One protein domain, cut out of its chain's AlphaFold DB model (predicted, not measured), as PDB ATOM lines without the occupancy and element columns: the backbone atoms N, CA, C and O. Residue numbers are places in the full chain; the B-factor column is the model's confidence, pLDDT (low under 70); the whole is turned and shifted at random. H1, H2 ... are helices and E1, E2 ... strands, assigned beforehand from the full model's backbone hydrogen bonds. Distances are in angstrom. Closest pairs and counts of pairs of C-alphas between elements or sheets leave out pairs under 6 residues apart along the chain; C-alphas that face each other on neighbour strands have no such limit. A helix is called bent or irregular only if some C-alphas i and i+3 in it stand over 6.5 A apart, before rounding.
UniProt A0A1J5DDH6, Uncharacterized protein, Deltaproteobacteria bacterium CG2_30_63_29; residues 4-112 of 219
ATOM      1  N   LYS A   4      -1.933 -39.399   8.429       87.06
ATOM      2  CA  LYS A   4      -1.498 -38.386   9.402       87.06
ATOM      3  C   LYS A   4      -2.060 -36.991   9.104       87.06
ATOM      4  O   LYS A   4      -2.525 -36.317  10.017       87.06
ATOM      5  N   ASN A   5      -2.033 -36.555   7.843       89.56
ATOM      6  CA  ASN A   5      -2.527 -35.228   7.465       89.56
ATOM      7  C   ASN A   5      -4.055 -35.162   7.537       89.56
ATOM      8  O   ASN A   5      -4.591 -34.137   7.951       89.56
ATOM      9  N   ALA A   6      -4.745 -36.251   7.180       92.00
ATOM     10  CA  ALA A   6      -6.194 -36.353   7.345       92.00
ATOM     11  C   ALA A   6      -6.586 -36.201   8.819       92.00
ATOM     12  O   ALA A   6      -7.418 -35.361   9.152       92.00
ATOM     13  N   MET A   7      -5.901 -36.919   9.708       92.12
ATOM     14  CA  MET A   7      -6.132 -36.825  11.146       92.12
ATOM     15  C   MET A   7      -5.869 -35.429  11.710       92.12
ATOM     16  O   MET A   7      -6.678 -34.930  12.486       92.12
ATOM     17  N   VAL A   8      -4.789 -34.760  11.293       90.12
ATOM     18  CA  VAL A   8      -4.510 -33.373  11.710       90.12
ATOM     19  C   VAL A   8      -5.667 -32.441  11.341       90.12
ATOM     20  O   VAL A   8      -6.105 -31.650  12.179       90.12
ATOM     21  N   GLU A   9      -6.192 -32.547  10.120       94.00
ATOM     22  CA  GLU A   9      -7.282 -31.680   9.669       94.00
ATOM     23  C   GLU A   9      -8.616 -32.009  10.353       94.00
ATOM     24  O   GLU A   9      -9.366 -31.097  10.704       94.00
ATOM     25  N   ILE A  10      -8.884 -33.290  10.628       92.94
ATOM     26  CA  ILE A  10     -10.038 -33.727  11.427       92.94
ATOM     27  C   ILE A  10      -9.960 -33.129  12.837       92.94
ATOM     28  O   ILE A  10     -10.916 -32.496  13.291       92.94
ATOM     29  N   CYS A  11      -8.814 -33.247  13.514       88.44
ATOM     30  CA  CYS A  11      -8.617 -32.698  14.860       88.44
ATOM     31  C   CYS A  11      -8.821 -31.181  14.918       88.44
ATOM     32  O   CYS A  11      -9.270 -30.660  15.940       88.44
ATOM     33  N   ARG A  12      -8.493 -30.464  13.835       89.69
ATOM     34  CA  ARG A  12      -8.675 -29.011  13.739       89.69
ATOM     35  C   ARG A  12     -10.150 -28.605  13.663       89.69
ATOM     36  O   ARG A  12     -10.486 -27.507  14.093       89.69
ATOM     37  N   ARG A  13     -11.015 -29.471  13.126       92.56
ATOM     38  CA  ARG A  13     -12.428 -29.168  12.840       92.56
ATOM     39  C   ARG A  13     -13.404 -29.736  13.861       92.56
ATOM     40  O   ARG A  13     -14.445 -29.135  14.100       92.56
ATOM     41  N   ILE A  14     -13.096 -30.891  14.441       92.25
ATOM     42  CA  ILE A  14     -13.993 -31.552  15.389       92.25
ATOM     43  C   ILE A  14     -14.021 -30.791  16.721       92.25
ATOM     44  O   ILE A  14     -12.989 -30.299  17.153       92.25
ATOM     45  N   THR A  15     -15.150 -30.668  17.412       91.25
ATOM     46  CA  THR A  15     -15.205 -29.994  18.727       91.25
ATOM     47  C   THR A  15     -14.627 -30.871  19.853       91.25
ATOM     48  O   THR A  15     -14.527 -32.092  19.694       91.25
ATOM     49  N   PRO A  16     -14.222 -30.298  21.006       87.44
ATOM     50  CA  PRO A  16     -13.910 -31.085  22.201       87.44
ATOM     51  C   PRO A  16     -15.065 -32.030  22.563       87.44
ATOM     52  O   PRO A  16     -16.225 -31.628  22.534       87.44
ATOM     53  N   GLY A  17     -14.756 -33.294  22.868       88.69
ATOM     54  CA  GLY A  17     -15.767 -34.323  23.133       88.69
ATOM     55  C   GLY A  17     -16.475 -34.886  21.893       88.69
ATOM     56  O   GLY A  17     -17.250 -35.836  22.041       88.69
ATOM     57  N   GLY A  18     -16.197 -34.351  20.697       94.31
ATOM     58  CA  GLY A  18     -16.720 -34.851  19.429       94.31
ATOM     59  C   GLY A  18     -16.262 -36.277  19.119       94.31
ATOM     60  O   GLY A  18     -15.225 -36.733  19.609       94.31
ATOM     61  N   LEU A  19     -17.062 -36.972  18.310       95.12
ATOM     62  CA  LEU A  19     -16.863 -38.374  17.955       95.12
ATOM     63  C   LEU A  19     -16.221 -38.521  16.578       95.12
ATOM     64  O   LEU A  19     -16.591 -37.837  15.626       95.12
ATOM     65  N   LEU A  20     -15.286 -39.452  16.486       95.50
ATOM     66  CA  LEU A  20     -14.676 -39.908  15.254       95.50
ATOM     67  C   LEU A  20     -14.983 -41.392  15.085       95.50
ATOM     68  O   LEU A  20     -14.812 -42.164  16.023       95.50
ATOM     69  N   TYR A  21     -15.391 -41.765  13.882       96.44
ATOM     70  CA  TYR A  21     -15.502 -43.146  13.443       96.44
ATOM     71  C   TYR A  21     -14.520 -43.359  12.292       96.44
ATOM     72  O   TYR A  21     -14.476 -42.546  11.365       96.44
ATOM     73  N   ILE A  22     -13.706 -44.406  12.385       96.31
ATOM     74  CA  ILE A  22     -12.785 -44.827  11.327       96.31
ATOM     75  C   ILE A  22     -13.106 -46.279  11.009       96.31
ATOM     76  O   ILE A  22     -13.146 -47.096  11.924       96.31
ATOM     77  N   GLU A  23     -13.275 -46.582   9.729       96.38
ATOM     78  CA  GLU A  23     -13.437 -47.936   9.211       96.38
ATOM     79  C   GLU A  23     -12.463 -48.143   8.058       96.38
ATOM     80  O   GLU A  23     -12.278 -47.268   7.206       96.38
ATOM     81  N   THR A  24     -11.820 -49.301   8.056       95.69
ATOM     82  CA  THR A  24     -10.922 -49.739   6.996       95.69
ATOM     83  C   THR A  24     -11.086 -51.238   6.788       95.69
ATOM     84  O   THR A  24     -11.586 -51.934   7.673       95.69
ATOM     85  N   PRO A  25     -10.584 -51.776   5.673       95.62
ATOM     86  CA  PRO A  25     -10.327 -53.203   5.581       95.62
ATOM     87  C   PRO A  25      -9.569 -53.789   6.782       95.62
ATOM     88  O   PRO A  25      -8.595 -53.175   7.225       95.62
ATOM     89  N   ASP A  26      -9.952 -54.980   7.263       97.38
ATOM     90  CA  ASP A  26      -9.146 -55.717   8.254       97.38
ATOM     91  C   ASP A  26      -8.071 -56.550   7.551       97.38
ATOM     92  O   ASP A  26      -8.319 -57.655   7.057       97.38
ATOM     93  N   ALA A  27      -6.848 -56.027   7.549       97.62
ATOM     94  CA  ALA A  27      -5.700 -56.665   6.920       97.62
ATOM     95  C   ALA A  27      -5.319 -58.011   7.546       97.62
ATOM     96  O   ALA A  27      -4.682 -58.831   6.888       97.62
ATOM     97  N   ARG A  28      -5.751 -58.283   8.783       97.69
ATOM     98  CA  ARG A  28      -5.522 -59.584   9.426       97.69
ATOM     99  C   ARG A  28      -6.362 -60.704   8.815       97.69
ATOM    100  O   ARG A  28      -6.057 -61.871   9.018       97.69
ATOM    101  N   ARG A  29      -7.429 -60.360   8.090       97.19
ATOM    102  CA  ARG A  29      -8.404 -61.321   7.553       97.19
ATOM    103  C   ARG A  29      -8.345 -61.448   6.036       97.19
ATOM    104  O   ARG A  29      -9.112 -62.213   5.467       97.19
ATOM    105  N   TYR A  30      -7.435 -60.751   5.352       96.81
ATOM    106  CA  TYR A  30      -7.357 -60.774   3.885       96.81
ATOM    107  C   TYR A  30      -7.263 -62.183   3.293       96.81
ATOM    108  O   TYR A  30      -7.897 -62.476   2.284       96.81
ATOM    109  N   ALA A  31      -6.492 -63.066   3.925       96.94
ATOM    110  CA  ALA A  31      -6.335 -64.443   3.470       96.94
ATOM    111  C   ALA A  31      -7.627 -65.272   3.575       96.94
ATOM    112  O   ALA A  31      -7.817 -66.180   2.771       96.94
ATOM    113  N   ASP A  32      -8.525 -64.947   4.508       95.69
ATOM    114  CA  ASP A  32      -9.792 -65.670   4.695       95.69
ATOM    115  C   ASP A  32     -10.847 -65.271   3.651       95.69
ATOM    116  O   ASP A  32     -11.780 -66.026   3.389       95.69
ATOM    117  N   TYR A  33     -10.669 -64.106   3.021       94.12
ATOM    118  CA  TYR A  33     -11.552 -63.545   1.990       94.12
ATOM    119  C   TYR A  33     -10.851 -63.454   0.625       94.12
ATOM    120  O   TYR A  33     -11.214 -62.645  -0.233       94.12
ATOM    121  N   LEU A  34      -9.823 -64.279   0.405       93.31
ATOM    122  CA  LEU A  34      -9.043 -64.274  -0.826       93.31
ATOM    123  C   LEU A  34      -9.876 -64.785  -2.010       93.31
ATOM    124  O   LEU A  34     -10.185 -65.967  -2.119       93.31
ATOM    125  N   THR A  35     -10.175 -63.887  -2.947       91.19
ATOM    126  CA  THR A  35     -10.887 -64.195  -4.204       91.19
ATOM    127  C   THR A  35     -10.026 -63.979  -5.447       91.19
ATOM    128  O   THR A  35     -10.229 -64.610  -6.484       91.19
ATOM    129  N   THR A  36      -9.070 -63.057  -5.360       93.12
ATOM    130  CA  THR A  36      -8.162 -62.658  -6.436       93.12
ATOM    131  C   THR A  36      -6.779 -62.438  -5.825       93.12
ATOM    132  O   THR A  36      -6.683 -61.773  -4.787       93.12
ATOM    133  N   PRO A  37      -5.695 -62.950  -6.432       95.75
ATOM    134  CA  PRO A  37      -4.364 -62.810  -5.861       95.75
ATOM    135  C   PRO A  37      -3.954 -61.342  -5.735       95.75
ATOM    136  O   PRO A  37      -4.098 -60.542  -6.671       95.75
ATOM    137  N   TYR A  38      -3.423 -60.995  -4.563       95.69
ATOM    138  CA  TYR A  38      -2.926 -59.655  -4.253       95.69
ATOM    139  C   TYR A  38      -3.965 -58.539  -4.477       95.69
ATOM    140  O   TYR A  38      -3.593 -57.398  -4.739       95.69
ATOM    141  N   GLN A  39      -5.266 -58.845  -4.468       93.00
ATOM    142  CA  GLN A  39      -6.344 -57.871  -4.673       93.00
ATOM    143  C   GLN A  39      -6.254 -56.670  -3.734       93.00
ATOM    144  O   GLN A  39      -6.410 -55.530  -4.171       93.00
ATOM    145  N   GLU A  40      -5.946 -56.935  -2.468       93.62
ATOM    146  CA  GLU A  40      -5.873 -55.920  -1.425       93.62
ATOM    147  C   GLU A  40      -4.628 -55.051  -1.552       93.62
ATOM    148  O   GLU A  40      -4.587 -53.960  -1.001       93.62
ATOM    149  N   PHE A  41      -3.626 -55.501  -2.309       94.00
ATOM    150  CA  PHE A  41      -2.433 -54.728  -2.627       94.00
ATOM    151  C   PHE A  41      -2.641 -54.035  -3.969       94.00
ATOM    152  O   PHE A  41      -2.376 -54.584  -5.044       94.00
ATOM    153  N   ASN A  42      -3.168 -52.818  -3.901       89.88
ATOM    154  CA  ASN A  42      -3.470 -52.002  -5.066       89.88
ATOM    155  C   ASN A  42      -3.203 -50.514  -4.776       89.88
ATOM    156  O   ASN A  42      -2.804 -50.128  -3.680       89.88
ATOM    157  N   THR A  43      -3.398 -49.664  -5.781       87.00
ATOM    158  CA  THR A  43      -3.094 -48.229  -5.693       87.00
ATOM    159  C   THR A  43      -4.042 -47.433  -4.793       87.00
ATOM    160  O   THR A  43      -3.712 -46.313  -4.411       87.00
ATOM    161  N   GLU A  44      -5.213 -47.978  -4.471       86.25
ATOM    162  CA  GLU A  44      -6.216 -47.367  -3.591       86.25
ATOM    163  C   GLU A  44      -5.973 -47.776  -2.129       86.25
ATOM    164  O   GLU A  44      -6.035 -46.945  -1.220       86.25
ATOM    165  N   HIS A  45      -5.601 -49.037  -1.899       87.50
ATOM    166  CA  HIS A  45      -5.287 -49.600  -0.585       87.50
ATOM    167  C   HIS A  45      -3.804 -49.406  -0.236       87.50
ATOM    168  O   HIS A  45      -3.020 -50.347  -0.172       87.50
ATOM    169  N   ILE A  46      -3.411 -48.152   0.002       88.06
ATOM    170  CA  ILE A  46      -2.017 -47.786   0.329       88.06
ATOM    171  C   ILE A  46      -1.612 -48.252   1.743       88.06
ATOM    172  O   ILE A  46      -0.431 -48.455   2.017       88.06
ATOM    173  N   ASN A  47      -2.575 -48.372   2.662       93.19
ATOM    174  CA  ASN A  47      -2.339 -48.756   4.055       93.19
ATOM    175  C   ASN A  47      -3.173 -49.989   4.414       93.19
ATOM    176  O   ASN A  47      -4.331 -50.089   4.011       93.19
ATOM    177  N   HIS A  48      -2.602 -50.864   5.241       95.38
ATOM    178  CA  HIS A  48      -3.221 -52.106   5.700       95.38
ATOM    179  C   HIS A  48      -3.334 -52.067   7.221       95.38
ATOM    180  O   HIS A  48      -2.320 -52.001   7.920       95.38
ATOM    181  N   PHE A  49      -4.564 -52.037   7.727       96.19
ATOM    182  CA  PHE A  49      -4.849 -51.775   9.133       96.19
ATOM    183  C   PHE A  49      -5.350 -53.023   9.852       96.19
ATOM    184  O   PHE A  49      -6.125 -53.809   9.314       96.19
ATOM    185  N   SER A  50      -4.933 -53.153  11.106       97.25
ATOM    186  CA  SER A  50      -5.599 -53.952  12.128       97.25
ATOM    187  C   SER A  50      -6.323 -53.042  13.127       97.25
ATOM    188  O   SER A  50      -6.184 -51.814  13.083       97.25
ATOM    189  N   GLY A  51      -7.012 -53.646  14.100       96.62
ATOM    190  CA  GLY A  51      -7.579 -52.916  15.239       96.62
ATOM    191  C   GLY A  51      -6.511 -52.126  15.998       96.62
ATOM    192  O   GLY A  51      -6.636 -50.914  16.149       96.62
ATOM    193  N   THR A  52      -5.383 -52.762  16.330       96.31
ATOM    194  CA  THR A  52      -4.251 -52.101  17.000       96.31
ATOM    195  C   THR A  52      -3.714 -50.915  16.192       96.31
ATOM    196  O   THR A  52      -3.352 -49.882  16.762       96.31
ATOM    197  N   CYS A  53      -3.689 -51.006  14.857       96.12
ATOM    198  CA  CYS A  53      -3.323 -49.868  14.018       96.12
ATOM    199  C   CYS A  53      -4.333 -48.714  14.133       96.12
ATOM    200  O   CYS A  53      -3.900 -47.568  14.273       96.12
ATOM    201  N   LEU A  54      -5.644 -48.981  14.107       96.06
ATOM    202  CA  LEU A  54      -6.671 -47.941  14.264       96.06
ATOM    203  C   LEU A  54      -6.640 -47.304  15.656       96.06
ATOM    204  O   LEU A  54      -6.672 -46.078  15.770       96.06
ATOM    205  N   GLU A  55      -6.472 -48.097  16.708       94.94
ATOM    206  CA  GLU A  55      -6.275 -47.579  18.062       94.94
ATOM    207  C   GLU A  55      -5.054 -46.651  18.130       94.94
ATOM    208  O   GLU A  55      -5.112 -45.565  18.707       94.94
ATOM    209  N   ASN A  56      -3.940 -47.021  17.491       94.94
ATOM    210  CA  ASN A  56      -2.759 -46.161  17.416       94.94
ATOM    211  C   ASN A  56      -3.026 -44.860  16.651       94.94
ATOM    212  O   ASN A  56      -2.503 -43.814  17.042       94.94
ATOM    213  N   VAL A  57      -3.853 -44.889  15.600       94.12
ATOM    214  CA  VAL A  57      -4.298 -43.673  14.902       94.12
ATOM    215  C   VAL A  57      -5.057 -42.756  15.865       94.12
ATOM    216  O   VAL A  57      -4.773 -41.555  15.895       94.12
ATOM    217  N   LEU A  58      -5.948 -43.299  16.701       93.50
ATOM    218  CA  LEU A  58      -6.657 -42.532  17.732       93.50
ATOM    219  C   LEU A  58      -5.686 -41.950  18.774       93.50
ATOM    220  O   LEU A  58      -5.668 -40.729  18.982       93.50
ATOM    221  N   ARG A  59      -4.813 -42.789  19.354       91.50
ATOM    222  CA  ARG A  59      -3.811 -42.410  20.375       91.50
ATOM    223  C   ARG A  59      -2.903 -41.276  19.902       91.50
ATOM    224  O   ARG A  59      -2.695 -40.299  20.625       91.50
ATOM    225  N   LEU A  60      -2.399 -41.370  18.670       90.75
ATOM    226  CA  LEU A  60      -1.520 -40.365  18.066       90.75
ATOM    227  C   LEU A  60      -2.244 -39.069  17.690       90.75
ATOM    228  O   LEU A  60      -1.596 -38.031  17.543       90.75
ATOM    229  N   SER A  61      -3.565 -39.111  17.538       89.88
ATOM    230  CA  SER A  61      -4.360 -37.973  17.075       89.88
ATOM    231  C   SER A  61      -5.069 -37.226  18.208       89.88
ATOM    232  O   SER A  61      -5.704 -36.206  17.959       89.88
ATOM    233  N   GLY A  62      -4.912 -37.664  19.461       89.88
ATOM    234  CA  GLY A  62      -5.552 -37.028  20.621       89.88
ATOM    235  C   GLY A  62      -7.010 -37.453  20.815       89.88
ATOM    236  O   GLY A  62      -7.823 -36.680  21.324       89.88
ATOM    237  N   PHE A  63      -7.348 -38.671  20.395       92.44
ATOM    238  CA  PHE A  63      -8.632 -39.296  20.689       92.44
ATOM    239  C   PHE A  63      -8.454 -40.362  21.770       92.44
ATOM    240  O   PHE A  63      -7.489 -41.125  21.747       92.44
ATOM    241  N   ALA A  64      -9.399 -40.413  22.705       92.06
ATOM    242  CA  ALA A  64      -9.580 -41.555  23.589       92.06
ATOM    243  C   ALA A  64     -10.492 -42.565  22.891       92.06
ATOM    244  O   ALA A  64     -11.543 -42.188  22.372       92.06
ATOM    245  N   GLU A  65     -10.088 -43.828  22.864       93.75
ATOM    246  CA  GLU A  65     -10.920 -44.901  22.331       93.75
ATOM    247  C   GLU A  65     -12.205 -45.055  23.159       93.75
ATOM    248  O   GLU A  65     -12.183 -44.966  24.388       93.75
ATOM    249  N   ILE A  66     -13.328 -45.250  22.468       95.50
ATOM    250  CA  ILE A  66     -14.612 -45.640  23.062       95.50
ATOM    251  C   ILE A  66     -14.814 -47.143  22.882       95.50
ATOM    252  O   ILE A  66     -15.141 -47.837  23.839       95.50
ATOM    253  N   SER A  67     -14.652 -47.617  21.650       95.56
ATOM    254  CA  SER A  67     -14.787 -49.020  21.274       95.56
ATOM    255  C   SER A  67     -14.123 -49.270  19.924       95.56
ATOM    256  O   SER A  67     -13.987 -48.356  19.108       95.56
ATOM    257  N   SER A  68     -13.765 -50.519  19.674       96.12
ATOM    258  CA  SER A  68     -13.322 -51.021  18.382       96.12
ATOM    259  C   SER A  68     -13.844 -52.441  18.198       96.12
ATOM    260  O   SER A  68     -14.098 -53.144  19.177       96.12
ATOM    261  N   ASP A  69     -14.068 -52.836  16.950       96.56
ATOM    262  CA  ASP A  69     -14.456 -54.204  16.615       96.56
ATOM    263  C   ASP A  69     -14.113 -54.516  15.154       96.56
ATOM    264  O   ASP A  69     -13.668 -53.657  14.381       96.56
ATOM    265  N   VAL A  70     -14.325 -55.768  14.777       97.38
ATOM    266  CA  VAL A  70     -14.283 -56.247  13.402       97.38
ATOM    267  C   VAL A  70     -15.691 -56.516  12.898       97.38
ATOM    268  O   VAL A  70     -16.643 -56.692  13.655       97.38
ATOM    269  N   GLY A  71     -15.833 -56.566  11.586       95.69
ATOM    270  CA  GLY A  71     -17.098 -56.875  10.954       95.69
ATOM    271  C   GLY A  71     -16.908 -57.390   9.544       95.69
ATOM    272  O   GLY A  71     -15.791 -57.636   9.079       95.69
ATOM    273  N   GLU A  72     -18.033 -57.542   8.871       95.94
ATOM    274  CA  GLU A  72     -18.115 -57.965   7.486       95.94
ATOM    275  C   GLU A  72     -19.121 -57.073   6.769       95.94
ATOM    276  O   GLU A  72     -20.227 -56.855   7.263       95.94
ATOM    277  N   LEU A  73     -18.732 -56.553   5.607       91.19
ATOM    278  CA  LEU A  73     -19.611 -55.795   4.726       91.19
ATOM    279  C   LEU A  73     -19.872 -56.584   3.458       91.19
ATOM    280  O   LEU A  73     -18.963 -57.153   2.855       91.19
ATOM    281  N   GLN A  74     -21.121 -56.569   3.018       87.44
ATOM    282  CA  GLN A  74     -21.486 -57.116   1.728       87.44
ATOM    283  C   GLN A  74     -21.121 -56.098   0.636       87.44
ATOM    284  O   GLN A  74     -21.786 -55.074   0.486       87.44
ATOM    285  N   SER A  75     -20.040 -56.356  -0.101       75.06
ATOM    286  CA  SER A  75     -19.565 -55.487  -1.187       75.06
ATOM    287  C   SER A  75     -20.282 -55.756  -2.513       75.06
ATOM    288  O   SER A  75     -20.316 -54.894  -3.389       75.06
ATOM    289  N   SER A  76     -20.889 -56.938  -2.664       74.12
ATOM    290  CA  SER A  76     -21.762 -57.291  -3.787       74.12
ATOM    291  C   SER A  76     -22.744 -58.401  -3.393       74.12
ATOM    292  O   SER A  76     -22.660 -58.963  -2.302       74.12
ATOM    293  N   ALA A  77     -23.656 -58.785  -4.293       72.12
ATOM    294  CA  ALA A  77     -24.568 -59.911  -4.063       72.12
ATOM    295  C   ALA A  77     -23.843 -61.224  -3.687       72.12
ATOM    296  O   ALA A  77     -24.424 -62.068  -3.014       72.12
ATOM    297  N   THR A  78     -22.580 -61.381  -4.092       72.50
ATOM    298  CA  THR A  78     -21.798 -62.615  -3.934       72.50
ATOM    299  C   THR A  78     -20.467 -62.405  -3.215       72.50
ATOM    300  O   THR A  78     -19.653 -63.324  -3.164       72.50
ATOM    301  N   SER A  79     -20.197 -61.205  -2.701       79.38
ATOM    302  CA  SER A  79     -18.906 -60.873  -2.099       79.38
ATOM    303  C   SER A  79     -19.092 -60.197  -0.753       79.38
ATOM    304  O   SER A  79     -19.768 -59.174  -0.637       79.38
ATOM    305  N   THR A  80     -18.440 -60.778   0.245       88.88
ATOM    306  CA  THR A  80     -18.318 -60.236   1.593       88.88
ATOM    307  C   THR A  80     -16.878 -59.801   1.812       88.88
ATOM    308  O   THR A  80     -15.955 -60.411   1.271       88.88
ATOM    309  N   TYR A  81     -16.687 -58.735   2.576       89.31
ATOM    310  CA  TYR A  81     -15.396 -58.104   2.777       89.31
ATOM    311  C   TYR A  81     -15.138 -57.807   4.260       89.31
ATOM    312  O   TYR A  81     -16.030 -57.265   4.921       89.31
ATOM    313  N   PRO A  82     -13.951 -58.138   4.802       95.88
ATOM    314  CA  PRO A  82     -13.663 -57.952   6.215       95.88
ATOM    315  C   PRO A  82     -13.321 -56.493   6.519       95.88
ATOM    316  O   PRO A  82     -12.465 -55.886   5.872       95.88
ATOM    317  N   ILE A  83     -13.935 -55.952   7.565       96.94
ATOM    318  CA  ILE A  83     -13.665 -54.602   8.058       96.94
ATOM    319  C   ILE A  83     -13.168 -54.625   9.498       96.94
ATOM    320  O   ILE A  83     -13.469 -55.532  10.276       96.94
ATOM    321  N   VAL A  84     -12.435 -53.578   9.852       97.75
ATOM    322  CA  VAL A  84     -12.101 -53.211  11.222       97.75
ATOM    323  C   VAL A  84     -12.436 -51.743  11.420       97.75
ATOM    324  O   VAL A  84     -12.202 -50.916  10.535       97.75
ATOM    325  N   TYR A  85     -13.002 -51.416  12.575       97.75
ATOM    326  CA  TYR A  85     -13.418 -50.058  12.874       97.75
ATOM    327  C   TYR A  85     -13.147 -49.669  14.322       97.75
ATOM    328  O   TYR A  85     -13.022 -50.513  15.209       97.75
ATOM    329  N   ALA A  86     -13.066 -48.363  14.561       97.50
ATOM    330  CA  ALA A  86     -12.893 -47.800  15.890       97.50
ATOM    331  C   ALA A  86     -13.660 -46.482  16.057       97.50
ATOM    332  O   ALA A  86     -13.711 -45.640  15.154       97.50
ATOM    333  N   PHE A  87     -14.204 -46.290  17.255       97.00
ATOM    334  CA  PHE A  87     -14.803 -45.052  17.729       97.00
ATOM    335  C   PHE A  87     -13.840 -44.339  18.675       97.00
ATOM    336  O   PHE A  87     -13.370 -44.904  19.663       97.00
ATOM    337  N   GLY A  88     -13.586 -43.061  18.409       95.44
ATOM    338  CA  GLY A  88     -12.759 -42.199  19.243       95.44
ATOM    339  C   GLY A  88     -13.515 -40.961  19.706       95.44
ATOM    340  O   GLY A  88     -14.247 -40.339  18.940       95.44
ATOM    341  N   ARG A  89     -13.290 -40.542  20.950       94.94
ATOM    342  CA  ARG A  89     -13.727 -39.245  21.473       94.94
ATOM    343  C   ARG A  89     -12.557 -38.282  21.515       94.94
ATOM    344  O   ARG A  89     -11.517 -38.620  22.077       94.94
ATOM    345  N   ARG A  90     -12.721 -37.065  20.988       93.25
ATOM    346  CA  ARG A  90     -11.687 -36.032  21.119       93.25
ATOM    347  C   ARG A  90     -11.427 -35.757  22.598       93.25
ATOM    348  O   ARG A  90     -12.324 -35.301  23.308       93.25
ATOM    349  N   ALA A  91     -10.199 -36.016  23.030       86.81
ATOM    350  CA  ALA A  91      -9.757 -35.837  24.401       86.81
ATOM    351  C   ALA A  91      -8.870 -34.590  24.526       86.81
ATOM    352  O   ALA A  91      -8.172 -34.201  23.591       86.81
ATOM    353  N   SER A  92      -8.879 -33.978  25.708       73.75
ATOM    354  CA  SER A  92      -8.048 -32.808  26.037       73.75
ATOM    355  C   SER A  92      -6.683 -33.192  26.635       73.75
ATOM    356  O   SER A  92      -5.974 -32.332  27.148       73.75
ATOM    357  N   GLY A  93      -6.337 -34.484  26.623       70.00
ATOM    358  CA  GLY A  93      -5.156 -35.046  27.283       70.00
ATOM    359  C   GLY A  93      -3.956 -35.273  26.356       70.00
ATOM    360  O   GLY A  93      -4.069 -35.128  25.134       70.00
ATOM    361  N   PRO A  94      -2.794 -35.643  26.924       71.62
ATOM    362  CA  PRO A  94      -1.615 -35.980  26.138       71.62
ATOM    363  C   PRO A  94      -1.875 -37.207  25.258       71.62
ATOM    364  O   PRO A  94      -2.641 -38.105  25.610       71.62
ATOM    365  N   ARG A  95      -1.198 -37.250  24.108       81.88
ATOM    366  CA  ARG A  95      -1.195 -38.426  23.229       81.88
ATOM    367  C   ARG A  95      -0.622 -39.625  23.979       81.88
ATOM    368  O   ARG A  95       0.347 -39.485  24.724       81.88
ATOM    369  N   GLN A  96      -1.210 -40.793  23.757       82.00
ATOM    370  CA  GLN A  96      -0.742 -42.039  24.357       82.00
ATOM    371  C   GLN A  96       0.366 -42.677  23.501       82.00
ATOM    372  O   GLN A  96       0.406 -42.444  22.287       82.00
ATOM    373  N   PRO A  97       1.274 -43.470  24.103       87.88
ATOM    374  CA  PRO A  97       2.279 -44.211  23.350       87.88
ATOM    375  C   PRO A  97       1.623 -45.223  22.404       87.88
ATOM    376  O   PRO A  97       0.559 -45.770  22.694       87.88
ATOM    377  N   ILE A  98       2.277 -45.477  21.271       92.19
ATOM    378  CA  ILE A  98       1.829 -46.497  20.319       92.19
ATOM    379  C   ILE A  98       2.074 -47.900  20.875       92.19
ATOM    380  O   ILE A  98       3.071 -48.144  21.554       92.19
ATOM    381  N   GLN A  99       1.189 -48.828  20.529       93.62
ATOM    382  CA  GLN A  99       1.373 -50.252  20.783       93.62
ATOM    383  C   GLN A  99       1.778 -50.955  19.494       93.62
ATOM    384  O   GLN A  99       1.178 -50.742  18.442       93.62
ATOM    385  N   ARG A 100       2.816 -51.786  19.551       93.88
ATOM    386  CA  ARG A 100       3.218 -52.574  18.387       93.88
ATOM    387  C   ARG A 100       2.198 -53.684  18.155       93.88
ATOM    388  O   ARG A 100       1.927 -54.456  19.067       93.88
ATOM    389  N   ASP A 101       1.708 -53.793  16.927       95.44
ATOM    390  CA  ASP A 101       0.964 -54.971  16.499       95.44
ATOM    391  C   ASP A 101       1.940 -56.136  16.267       95.44
ATOM    392  O   ASP A 101       2.911 -56.006  15.512       95.44
ATOM    393  N   LEU A 102       1.721 -57.246  16.972       93.81
ATOM    394  CA  LEU A 102       2.565 -58.440  16.910       93.81
ATOM    395  C   LEU A 102       2.013 -59.523  15.973       93.81
ATOM    396  O   LEU A 102       2.733 -60.477  15.692       93.81
ATOM    397  N   THR A 103       0.770 -59.402  15.499       94.56
ATOM    398  CA  THR A 103       0.097 -60.439  14.702       94.56
ATOM    399  C   THR A 103      -0.095 -60.033  13.247       94.56
ATOM    400  O   THR A 103      -0.015 -60.889  12.371       94.56
ATOM    401  N   LEU A 104      -0.269 -58.737  12.967       96.88
ATOM    402  CA  LEU A 104      -0.567 -58.233  11.625       96.88
ATOM    403  C   LEU A 104       0.462 -58.665  10.575       96.88
ATOM    404  O   LEU A 104       0.076 -59.015   9.466       96.88
ATOM    405  N   VAL A 105       1.754 -58.676  10.918       96.38
ATOM    406  CA  VAL A 105       2.809 -59.114   9.984       96.38
ATOM    407  C   VAL A 105       2.573 -60.555   9.531       96.38
ATOM    408  O   VAL A 105       2.557 -60.810   8.332       96.38
ATOM    409  N   ASN A 106       2.305 -61.467  10.469       98.00
ATOM    410  CA  ASN A 106       2.102 -62.882  10.158       98.00
ATOM    411  C   ASN A 106       0.839 -63.100   9.308       98.00
ATOM    412  O   ASN A 106       0.843 -63.909   8.383       98.00
ATOM    413  N   GLU A 107      -0.241 -62.365   9.584       98.31
ATOM    414  CA  GLU A 107      -1.477 -62.480   8.800       98.31
ATOM    415  C   GLU A 107      -1.326 -61.921   7.380       98.31
ATOM    416  O   GLU A 107      -1.832 -62.497   6.414       98.31
ATOM    417  N   VAL A 108      -0.570 -60.835   7.225       97.88
ATOM    418  CA  VAL A 108      -0.232 -60.296   5.905       97.88
ATOM    419  C   VAL A 108       0.677 -61.262   5.136       97.88
ATOM    420  O   VAL A 108       0.455 -61.495   3.948       97.88
ATOM    421  N   GLU A 109       1.653 -61.891   5.792       98.31
ATOM    422  CA  GLU A 109       2.491 -62.936   5.186       98.31
ATOM    423  C   GLU A 109       1.671 -64.163   4.762       98.31
ATOM    424  O   GLU A 109       1.896 -64.723   3.681       98.31
ATOM    425  N   ARG A 110       0.665 -64.552   5.558       98.50
ATOM    426  CA  ARG A 110      -0.295 -65.605   5.201       98.50
ATOM    427  C   ARG A 110      -1.076 -65.240   3.939       98.50
ATOM    428  O   ARG A 110      -1.203 -66.071   3.040       98.50
ATOM    429  N   TYR A 111      -1.545 -63.997   3.834       98.50
ATOM    430  CA  TYR A 111      -2.231 -63.489   2.643       98.50
ATOM    431  C   TYR A 111      -1.348 -63.479   1.393       98.50
ATOM    432  O   TYR A 111      -1.790 -63.913   0.324       98.50
ATOM    433  N   ILE A 112      -0.099 -63.031   1.526       98.38
ATOM    434  CA  ILE A 112       0.889 -63.049   0.439       98.38
ATOM    435  C   ILE A 112       1.110 -64.486  -0.033       98.38
ATOM    436  O   ILE A 112       1.007 -64.763  -1.225       98.38
TER     437      ILE A 112
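Overview. This is residues 4 to 112 of the 219 residues of an uncharacterized protein of Deltaproteobacteria bacterium CG2_30_63_29 (UniProt A0A1J5DDH6). A twisted sheet of three strands, E1, E3 and E2, has helices H2 and H3 over one face and its other face bare; H4 packs on H2, farther out from the sheet, and H1 sits at the other end of the sheet. The long link of residues 91 to 103 runs back past H3, on its side away from the sheet, to reach H4. The printed part has 109 residues with four named helices and three named strands, in the order H1 E1 H2 H3 E2 E3 H4; the sheet is antiparallel and the class mixed, helices and strands. The whole is compact, with a radius of gyration of the C-alphas of 15.1 A and spans of 44 by 31 by 25 A.

Arrangement. E3, residues 79 to 90, is the inner strand, antiparallel to both edge strands, E1, residues 19 to 25, at 154 degrees and E2, residues 63 to 76, at 161 degrees. N 22 and O 86 are 3.0 A apart, and N 71 and O 83 are 2.9 A apart, both within hydrogen-bond range. E2 and E3 form a hairpin, and E2 bends by 76 degrees at residue 66. H3, residues 51 to 61, is on the sheet at a height of 8.2 A, over E3 and only just over E2, with 3 C-alphas there. H2, residues 27 to 33, is on the same face at a height of 8.4 A, over E3 and along the strands at 14 degrees on the local plane. E1, H2 with H3, and E2 form a split strand-helix-strand unit, two strands running the same way with E3 between them, and its crossover is right-handed. H4, residues 104 to 112, is not on the sheet but touches H2, the closest C-alphas being those of Ala 31 and Tyr 111, 4.3 A apart. H1, residues 4 to 13, only grazes the sheet, and only just touches H3, with 3 pairs of C-alphas within 8 A; the closest are those of Met 7 and Ser 61, 6.3 A apart. In H1, H3 and H4 every O i to N i+4 pair is within hydrogen-bond range; in H2 it is 1 of 3, beside 2 of 4 O i to N i+3 pairs.

Along the chain. E3 is 34.8 A long from first to last C-alpha, E2 33.1 A and E1 20.4 A; H3 is 15.4 A long and H1 14.7 A. H4 measures 12.3 A and H2 10.3 A; H2 is irregular, with C-alphas 28 and 31 7.7 A apart. C-alpha 4, where H1 begins, is at (-1.498, -38.386, 9.402), C-alpha 79 at (-18.906, -60.873, -2.099), and C-alpha 112, where H4 ends, at (0.889, -63.049, 0.439).

Size, cuts and confidence. The two C-alphas farthest apart, those of Thr 78 and Pro 94, are 45.0 A apart. The printed part has no cut. The links H2 to H3 and E3 to H4 are long, with 17 and 13 residues. The mean pLDDT of the printed part is 92.2, and no printed residue is under 70.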